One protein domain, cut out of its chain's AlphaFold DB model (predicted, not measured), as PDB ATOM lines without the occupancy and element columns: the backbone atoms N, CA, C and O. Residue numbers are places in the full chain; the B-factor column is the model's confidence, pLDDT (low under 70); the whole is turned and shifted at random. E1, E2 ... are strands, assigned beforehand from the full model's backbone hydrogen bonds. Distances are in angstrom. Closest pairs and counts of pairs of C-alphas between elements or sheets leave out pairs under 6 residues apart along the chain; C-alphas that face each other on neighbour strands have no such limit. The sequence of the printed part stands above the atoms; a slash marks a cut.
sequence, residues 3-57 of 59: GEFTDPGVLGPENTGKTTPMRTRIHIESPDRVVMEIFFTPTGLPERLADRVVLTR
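This is residues 3 to 57 of the 59 residues of an uncharacterized protein of Nocardia cyriacigeorgica (UniProt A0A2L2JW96). The model is a long, strongly twisted ribbon of three antiparallel strands, E2, E3 and E4, side by side, with the short strand E1 paired to the first part of E2 at one end. The tight turn between E2 and E3 is at the far end of the ribbon, while the long loop of residues 7 to 18 and the link of residues 41 to 47 are at the end where E1 lies. The 55 printed residues hold no named helix and four named strands, E1, E2, E3 and E4 along the chain, which form one antiparallel sheet in the same order; the class is all strand. The whole is loose, with a radius of gyration of the C-alphas of 13.0 A, and its outline is a rod spanning 39 by 16 by 16 A.

E1, residues 3 to 6, is an edge strand and forms a hairpin with E2, residues 19 to 30. Their directions stand at 119 degrees; N 5 and O 20 are 3.1 A apart, and N 20 and O 5 are 2.8 A apart, within hydrogen-bond range. The pairing of E2 is staggered: it pairs with E1 over residues 19 to 22 and with E3, residues 33 to 40, over residues 22 to 30. E2 and E3 are a hairpin at 165 degrees, with N 27 and O 35 at 2.8 A and N 35 and O 27 also at 2.8 A. E3 and E4, residues 48 to 56, are a hairpin at 164 degrees, with N 36 and O 53 at 2.9 A. E4 is the other edge strand. E1 is apart from E3 and from E4. The four strands are a meander, each the antiparallel neighbour of the one before. From edge to edge the strands' lines turn by 78 degrees and the way across the sheet turns by 71 degrees.

E1 begins at C-alpha 3, (66.176, 86.519, -52.393), and measures 10.2 A from first to last C-alpha. E2, the longest strand with 12 residues, measures 34.0 A and ends at C-alpha 30, (54.545, 78.479, -29.649). E3 measures 23.5 A. E4 measures 24.0 A and ends at C-alpha 56, (58.381, 70.329, -32.838).

The two C-alphas farthest apart, those of Glu 14 and Pro 31, are 39.7 A apart. The link from E1 to E2 is long, with 12 residues; that from E2 to E3 is tight, with 2; that from E3 to E4 is short, with 7. The printed part has no cut. Its mean pLDDT is 90.9, and no printed residue is under 70.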
ATOM      1  N   GLY A   3      64.894  86.591 -51.698       78.25
ATOM      2  CA  GLY A   3      66.176  86.519 -52.393       78.25
ATOM      3  C   GLY A   3      66.051  85.782 -53.721       78.25
ATOM      4  O   GLY A   3      65.009  85.201 -54.028       78.25
ATOM      5  N   GLU A   4      67.117  85.825 -54.508       81.06
ATOM      6  CA  GLU A   4      67.251  85.048 -55.736       81.06
ATOM      7  C   GLU A   4      67.921  83.709 -55.424       81.06
ATOM      8  O   GLU A   4      68.914  83.660 -54.696       81.06
ATOM      9  N   PHE A   5      67.361  82.615 -55.942       85.44
ATOM     10  CA  PHE A   5      67.854  81.267 -55.679       85.44
ATOM     11  C   PHE A   5      67.911  80.450 -56.966       85.44
ATOM     12  O   PHE A   5      67.017  80.548 -57.803       85.44
ATOM     13  N   THR A   6      68.947  79.629 -57.114       87.44
ATOM     14  CA  THR A   6      69.042  78.670 -58.217       87.44
ATOM     15  C   THR A   6      68.252  77.424 -57.859       87.44
ATOM     16  O   THR A   6      68.620  76.721 -56.921       87.44
ATOM     17  N   ASP A   7      67.182  77.139 -58.597       82.50
ATOM     18  CA  ASP A   7      66.335  75.978 -58.319       82.50
ATOM     19  C   ASP A   7      67.108  74.653 -58.543       82.50
ATOM     20  O   ASP A   7      67.535  74.386 -59.671       82.50
ATOM     21  N   PRO A   8      67.289  73.791 -57.518       81.69
ATOM     22  CA  PRO A   8      67.946  72.493 -57.654       81.69
ATOM     23  C   PRO A   8      67.044  71.425 -58.303       81.69
ATOM     24  O   PRO A   8      67.457  70.273 -58.406       81.69
ATOM     25  N   GLY A   9      65.829  71.787 -58.725       84.00
ATOM     26  CA  GLY A   9      64.862  70.918 -59.403       84.00
ATOM     27  C   GLY A   9      63.524  70.767 -58.682       84.00
ATOM     28  O   GLY A   9      62.740  69.880 -59.016       84.00
ATOM     29  N   VAL A  10      63.237  71.631 -57.710       83.31
ATOM     30  CA  VAL A  10      61.995  71.638 -56.930       83.31
ATOM     31  C   VAL A  10      60.794  72.029 -57.792       83.31
ATOM     32  O   VAL A  10      59.715  71.468 -57.617       83.31
ATOM     33  N   LEU A  11      60.959  72.946 -58.752       83.25
ATOM     34  CA  LEU A  11      59.884  73.372 -59.657       83.25
ATOM     35  C   LEU A  11      59.842  72.585 -60.972       83.25
ATOM     36  O   LEU A  11      59.192  73.027 -61.917       83.25
ATOM     37  N   GLY A  12      60.523  71.442 -61.039       83.88
ATOM     38  CA  GLY A  12      60.571  70.585 -62.218       83.88
ATOM     39  C   GLY A  12      61.772  70.840 -63.144       83.88
ATOM     40  O   GLY A  12      62.522  71.814 -62.981       83.88
ATOM     41  N   PRO A  13      61.992  69.941 -64.124       85.69
ATOM     42  CA  PRO A  13      63.167  69.972 -64.997       85.69
ATOM     43  C   PRO A  13      63.324  71.281 -65.778       85.69
ATOM     44  O   PRO A  13      64.439  71.745 -65.999       85.69
ATOM     45  N   GLU A  14      62.220  71.913 -66.169       84.56
ATOM     46  CA  GLU A  14      62.208  73.150 -66.947       84.56
ATOM     47  C   GLU A  14      62.706  74.377 -66.168       84.56
ATOM     48  O   GLU A  14      63.069  75.386 -66.781       84.56
ATOM     49  N   ASN A  15      62.733  74.295 -64.836       82.31
ATOM     50  CA  ASN A  15      63.174  75.362 -63.937       82.31
ATOM     51  C   ASN A  15      64.534  75.069 -63.287       82.31
ATOM     52  O   ASN A  15      65.171  75.982 -62.765       82.31
ATOM     53  N   THR A  16      65.015  73.825 -63.374       88.44
ATOM     54  CA  THR A  16      66.282  73.397 -62.769       88.44
ATOM     55  C   THR A  16      67.453  74.235 -63.289       88.44
ATOM     56  O   THR A  16      67.614  74.431 -64.494       88.44
ATOM     57  N   GLY A  17      68.284  74.739 -62.377       87.94
ATOM     58  CA  GLY A  17      69.445  75.569 -62.698       87.94
ATOM     59  C   GLY A  17      69.114  77.023 -63.047       87.94
ATOM     60  O   GLY A  17      70.036  77.804 -63.280       87.94
ATOM     61  N   LYS A  18      67.834  77.417 -63.065       87.25
ATOM     62  CA  LYS A  18      67.430  78.810 -63.285       87.25
ATOM     63  C   LYS A  18      67.310  79.555 -61.966       87.25
ATOM     64  O   LYS A  18      66.829  79.018 -60.967       87.25
ATOM     65  N   THR A  19      67.686  80.828 -61.997       90.12
ATOM     66  CA  THR A  19      67.398  81.754 -60.906       90.12
ATOM     67  C   THR A  19      65.896  82.004 -60.833       90.12
ATOM     68  O   THR A  19      65.271  82.373 -61.826       90.12
ATOM     69  N   THR A  20      65.319  81.807 -59.654       89.00
ATOM     70  CA  THR A  20      63.909  82.048 -59.355       89.00
ATOM     71  C   THR A  20      63.795  82.834 -58.048       89.00
ATOM     72  O   THR A  20      64.500  82.522 -57.080       89.00
ATOM     73  N   PRO A  21      62.918  83.855 -57.979       91.19
ATOM     74  CA  PRO A  21      62.583  84.504 -56.723       91.19
ATOM     75  C   PRO A  21      62.097  83.492 -55.686       91.19
ATOM     76  O   PRO A  21      61.205  82.682 -55.952       91.19
ATOM     77  N   MET A  22      62.664  83.579 -54.487       91.62
ATOM     78  CA  MET A  22      62.309  82.750 -53.347       91.62
ATOM     79  C   MET A  22      61.894  83.622 -52.168       91.62
ATOM     80  O   MET A  22      62.493  84.669 -51.896       91.62
ATOM     81  N   ARG A  23      60.901  83.154 -51.411       93.75
ATOM     82  CA  ARG A  23      60.486  83.759 -50.149       93.75
ATOM     83  C   ARG A  23      60.410  82.708 -49.050       93.75
ATOM     84  O   ARG A  23      59.698  81.721 -49.176       93.75
ATOM     85  N   THR A  24      61.080  82.963 -47.931       94.38
ATOM     86  CA  THR A  24      60.955  82.144 -46.713       94.38
ATOM     87  C   THR A  24      60.043  82.834 -45.706       94.38
ATOM     88  O   THR A  24      60.228  84.026 -45.407       94.38
ATOM     89  N   ARG A  25      59.081  82.084 -45.159       96.38
ATOM     90  CA  ARG A  25      58.225  82.487 -44.036       96.38
ATOM     91  C   ARG A  25      58.508  81.586 -42.839       96.38
ATOM     92  O   ARG A  25      58.365  80.375 -42.931       96.38
ATOM     93  N   ILE A  26      58.885  82.194 -41.718       96.88
ATOM     94  CA  ILE A  26      59.052  81.506 -40.435       96.88
ATOM     95  C   ILE A  26      57.957  82.017 -39.506       96.88
ATOM     96  O   ILE A  26      57.842  83.225 -39.296       96.88
ATOM     97  N   HIS A  27      57.140  81.113 -38.981       97.44
ATOM     98  CA  HIS A  27      56.083  81.419 -38.033       97.44
ATOM     99  C   HIS A  27      56.319  80.642 -36.740       97.44
ATOM    100  O   HIS A  27      56.289  79.412 -36.725       97.44
ATOM    101  N   ILE A  28      56.593  81.372 -35.661       97.25
ATOM    102  CA  ILE A  28      56.703  80.810 -34.315       97.25
ATOM    103  C   ILE A  28      55.295  80.832 -33.732       97.25
ATOM    104  O   ILE A  28      54.783  81.899 -33.403       97.25
ATOM    105  N   GLU A  29      54.662  79.670 -33.657       96.81
ATOM    106  CA  GLU A  29      53.304  79.553 -33.123       96.81
ATOM    107  C   GLU A  29      53.310  79.365 -31.604       96.81
ATOM    108  O   GLU A  29      52.412  79.835 -30.910       96.81
ATOM    109  N   SER A  30      54.326  78.678 -31.080       96.56
ATOM    110  CA  SER A  30      54.545  78.479 -29.649       96.56
ATOM    111  C   SER A  30      56.027  78.170 -29.370       96.56
ATOM    112  O   SER A  30      56.790  77.951 -30.317       96.56
ATOM    113  N   PRO A  31      56.465  78.105 -28.095       95.88
ATOM    114  CA  PRO A  31      57.831  77.690 -27.743       95.88
ATOM    115  C   PRO A  31      58.242  76.310 -28.285       95.88
ATOM    116  O   PRO A  31      59.436  76.043 -28.468       95.88
ATOM    117  N   ASP A  32      57.249  75.462 -28.570       97.38
ATOM    118  CA  ASP A  32      57.438  74.078 -28.999       97.38
ATOM    119  C   ASP A  32      57.031  73.835 -30.453       97.38
ATOM    120  O   ASP A  32      57.214  72.722 -30.942       97.38
ATOM    121  N   ARG A  33      56.501  74.847 -31.156       97.56
ATOM    122  CA  ARG A  33      56.028  74.715 -32.539       97.56
ATOM    123  C   ARG A  33      56.459  75.888 -33.412       97.56
ATOM    124  O   ARG A  33      56.009  77.022 -33.238       97.56
ATOM    125  N   VAL A  34      57.285  75.581 -34.410       98.12
ATOM    126  CA  VAL A  34      57.702  76.522 -35.457       98.12
ATOM    127  C   VAL A  34      57.340  75.947 -36.819       98.12
ATOM    128  O   VAL A  34      57.636  74.790 -37.117       98.12
ATOM    129  N   VAL A  35      56.708  76.763 -37.655       98.31
ATOM    130  CA  VAL A  35      56.400  76.437 -39.048       98.31
ATOM    131  C   VAL A  35      57.324  77.237 -39.955       98.31
ATOM    132  O   VAL A  35      57.410  78.461 -39.845       98.31
ATOM    133  N   MET A  36      58.011  76.544 -40.854       97.56
ATOM    134  CA  MET A  36      58.869  77.134 -41.875       97.56
ATOM    135  C   MET A  36      58.326  76.775 -43.252       97.56
ATOM    136  O   MET A  36      58.110  75.605 -43.550       97.56
ATOM    137  N   GLU A  37      58.108  77.779 -44.089       96.81
ATOM    138  CA  GLU A  37      57.586  77.621 -45.446       96.81
ATOM    139  C   GLU A  37      58.530  78.295 -46.438       96.81
ATOM    140  O   GLU A  37      58.988  79.423 -46.213       96.81
ATOM    141  N   ILE A  38      58.799  77.605 -47.544       92.75
ATOM    142  CA  ILE A  38      59.579  78.118 -48.670       92.75
ATOM    143  C   ILE A  38      58.646  78.243 -49.865       92.75
ATOM    144  O   ILE A  38      57.974  77.287 -50.247       92.75
ATOM    145  N   PHE A  39      58.625  79.427 -50.459       93.19
ATOM    146  CA  PHE A  39      57.860  79.734 -51.654       93.19
ATOM    147  C   PHE A  39      58.803  80.060 -52.804       93.19
ATOM    148  O   PHE A  39      59.796  80.764 -52.600       93.19
ATOM    149  N   PHE A  40      58.456  79.609 -54.004       92.06
ATOM    150  CA  PHE A  40      59.105  80.025 -55.242       92.06
ATOM    151  C   PHE A  40      58.100  80.689 -56.179       92.06
ATOM    152  O   PHE A  40      56.938  80.282 -56.239       92.06
ATOM    153  N   THR A  41      58.574  81.654 -56.963       90.75
ATOM    154  CA  THR A  41      57.776  82.342 -57.985       90.75
ATOM    155  C   THR A  41      58.427  82.153 -59.354       90.75
ATOM    156  O   THR A  41      59.233  82.991 -59.757       90.75
ATOM    157  N   PRO A  42      58.126  81.055 -60.074       86.06
ATOM    158  CA  PRO A  42      58.673  80.845 -61.407       86.06
ATOM    159  C   PRO A  42      58.245  81.964 -62.366       86.06
ATOM    160  O   PRO A  42      57.147  82.517 -62.257       86.06
ATOM    161  N   THR A  43      59.085  82.270 -63.352       84.12
ATOM    162  CA  THR A  43      58.804  83.323 -64.336       84.12
ATOM    163  C   THR A  43      57.496  83.062 -65.083       84.12
ATOM    164  O   THR A  43      57.327  82.026 -65.721       84.12
ATOM    165  N   GLY A  44      56.575  84.028 -65.034       86.62
ATOM    166  CA  GLY A  44      55.281  83.950 -65.720       86.62
ATOM    167  C   GLY A  44      54.236  83.074 -65.022       86.62
ATOM    168  O   GLY A  44      53.159  82.868 -65.577       86.62
ATOM    169  N   LEU A  45      54.524  82.574 -63.817       87.25
ATOM    170  CA  LEU A  45      53.613  81.746 -63.032       87.25
ATOM    171  C   LEU A  45      53.359  82.360 -61.644       87.25
ATOM    172  O   LEU A  45      54.189  83.112 -61.134       87.25
ATOM    173  N   PRO A  46      52.216  82.043 -61.006       90.44
ATOM    174  CA  PRO A  46      51.977  82.419 -59.617       90.44
ATOM    175  C   PRO A  46      52.997  81.790 -58.663       90.44
ATOM    176  O   PRO A  46      53.535  80.715 -58.939       90.44
ATOM    177  N   GLU A  47      53.197  82.434 -57.511       92.12
ATOM    178  CA  GLU A  47      53.980  81.892 -56.396       92.12
ATOM    179  C   GLU A  47      53.394  80.554 -55.907       92.12
ATOM    180  O   GLU A  47      52.174  80.367 -55.864       92.12
ATOM    181  N   ARG A  48      54.265  79.611 -55.534       91.25
ATOM    182  CA  ARG A  48      53.900  78.261 -55.083       91.25
ATOM    183  C   ARG A  48      54.654  77.896 -53.811       91.25
ATOM    184  O   ARG A  48      55.830  78.226 -53.674       91.25
ATOM    185  N   LEU A  49      53.982  77.185 -52.904       93.12
ATOM    186  CA  LEU A  49      54.623  76.553 -51.752       93.12
ATOM    187  C   LEU A  49      55.466  75.376 -52.248       93.12
ATOM    188  O   LEU A  49      54.936  74.445 -52.850       93.12
ATOM    189  N   ALA A  50      56.766  75.451 -52.005       90.00
ATOM    190  CA  ALA A  50      57.744  74.470 -52.443       90.00
ATOM    191  C   ALA A  50      58.037  73.441 -51.349       90.00
ATOM    192  O   ALA A  50      58.096  72.245 -51.617       90.00
ATOM    193  N   ASP A  51      58.181  73.917 -50.113       90.69
ATOM    194  CA  ASP A  51      58.410  73.070 -48.948       90.69
ATOM    195  C   ASP A  51      57.754  73.670 -47.703       90.69
ATOM    196  O   ASP A  51      57.622  74.894 -47.563       90.69
ATOM    197  N   ARG A  52      57.349  72.788 -46.790       95.75
ATOM    198  CA  ARG A  52      56.781  73.137 -45.494       95.75
ATOM    199  C   ARG A  52      57.311  72.205 -44.418       95.75
ATOM    200  O   ARG A  52      56.925  71.042 -44.328       95.75
ATOM    201  N   VAL A  53      58.092  72.779 -43.513       96.94
ATOM    202  CA  VAL A  53      58.666  72.086 -42.361       96.94
ATOM    203  C   VAL A  53      57.927  72.501 -41.094       96.94
ATOM    204  O   VAL A  53      57.737  73.686 -40.819       96.94
ATOM    205  N   VAL A  54      57.520  71.512 -40.297       97.81
ATOM    206  CA  VAL A  54      56.980  71.728 -38.950       97.81
ATOM    207  C   VAL A  54      57.995  71.208 -37.944       97.81
ATOM    208  O   VAL A  54      58.210  70.003 -37.826       97.81
ATOM    209  N   LEU A  55      58.612  72.124 -37.209       96.94
ATOM    210  CA  LEU A  55      59.565  71.814 -36.155       96.94
ATOM    211  C   LEU A  55      58.810  71.716 -34.832       96.94
ATOM    212  O   LEU A  55      58.126  72.659 -34.432       96.94
ATOM    213  N   THR A  56      58.941  70.566 -34.173       97.38
ATOM    214  CA  THR A  56      58.381  70.329 -32.838       97.38
ATOM    215  C   THR A  56      59.518  70.107 -31.850       97.38
ATOM    216  O   THR A  56      60.351  69.223 -32.074       97.38
ATOM    217  N   ARG A  57      59.565  70.881 -30.763       94.31
ATOM    218  CA  ARG A  57      60.526  70.641 -29.678       94.31
ATOM    219  C   ARG A  57      60.113  69.375 -28.924       94.31
ATOM    220  O   ARG A  57      58.960  69.237 -28.533       94.31
TER     221      ARG A  57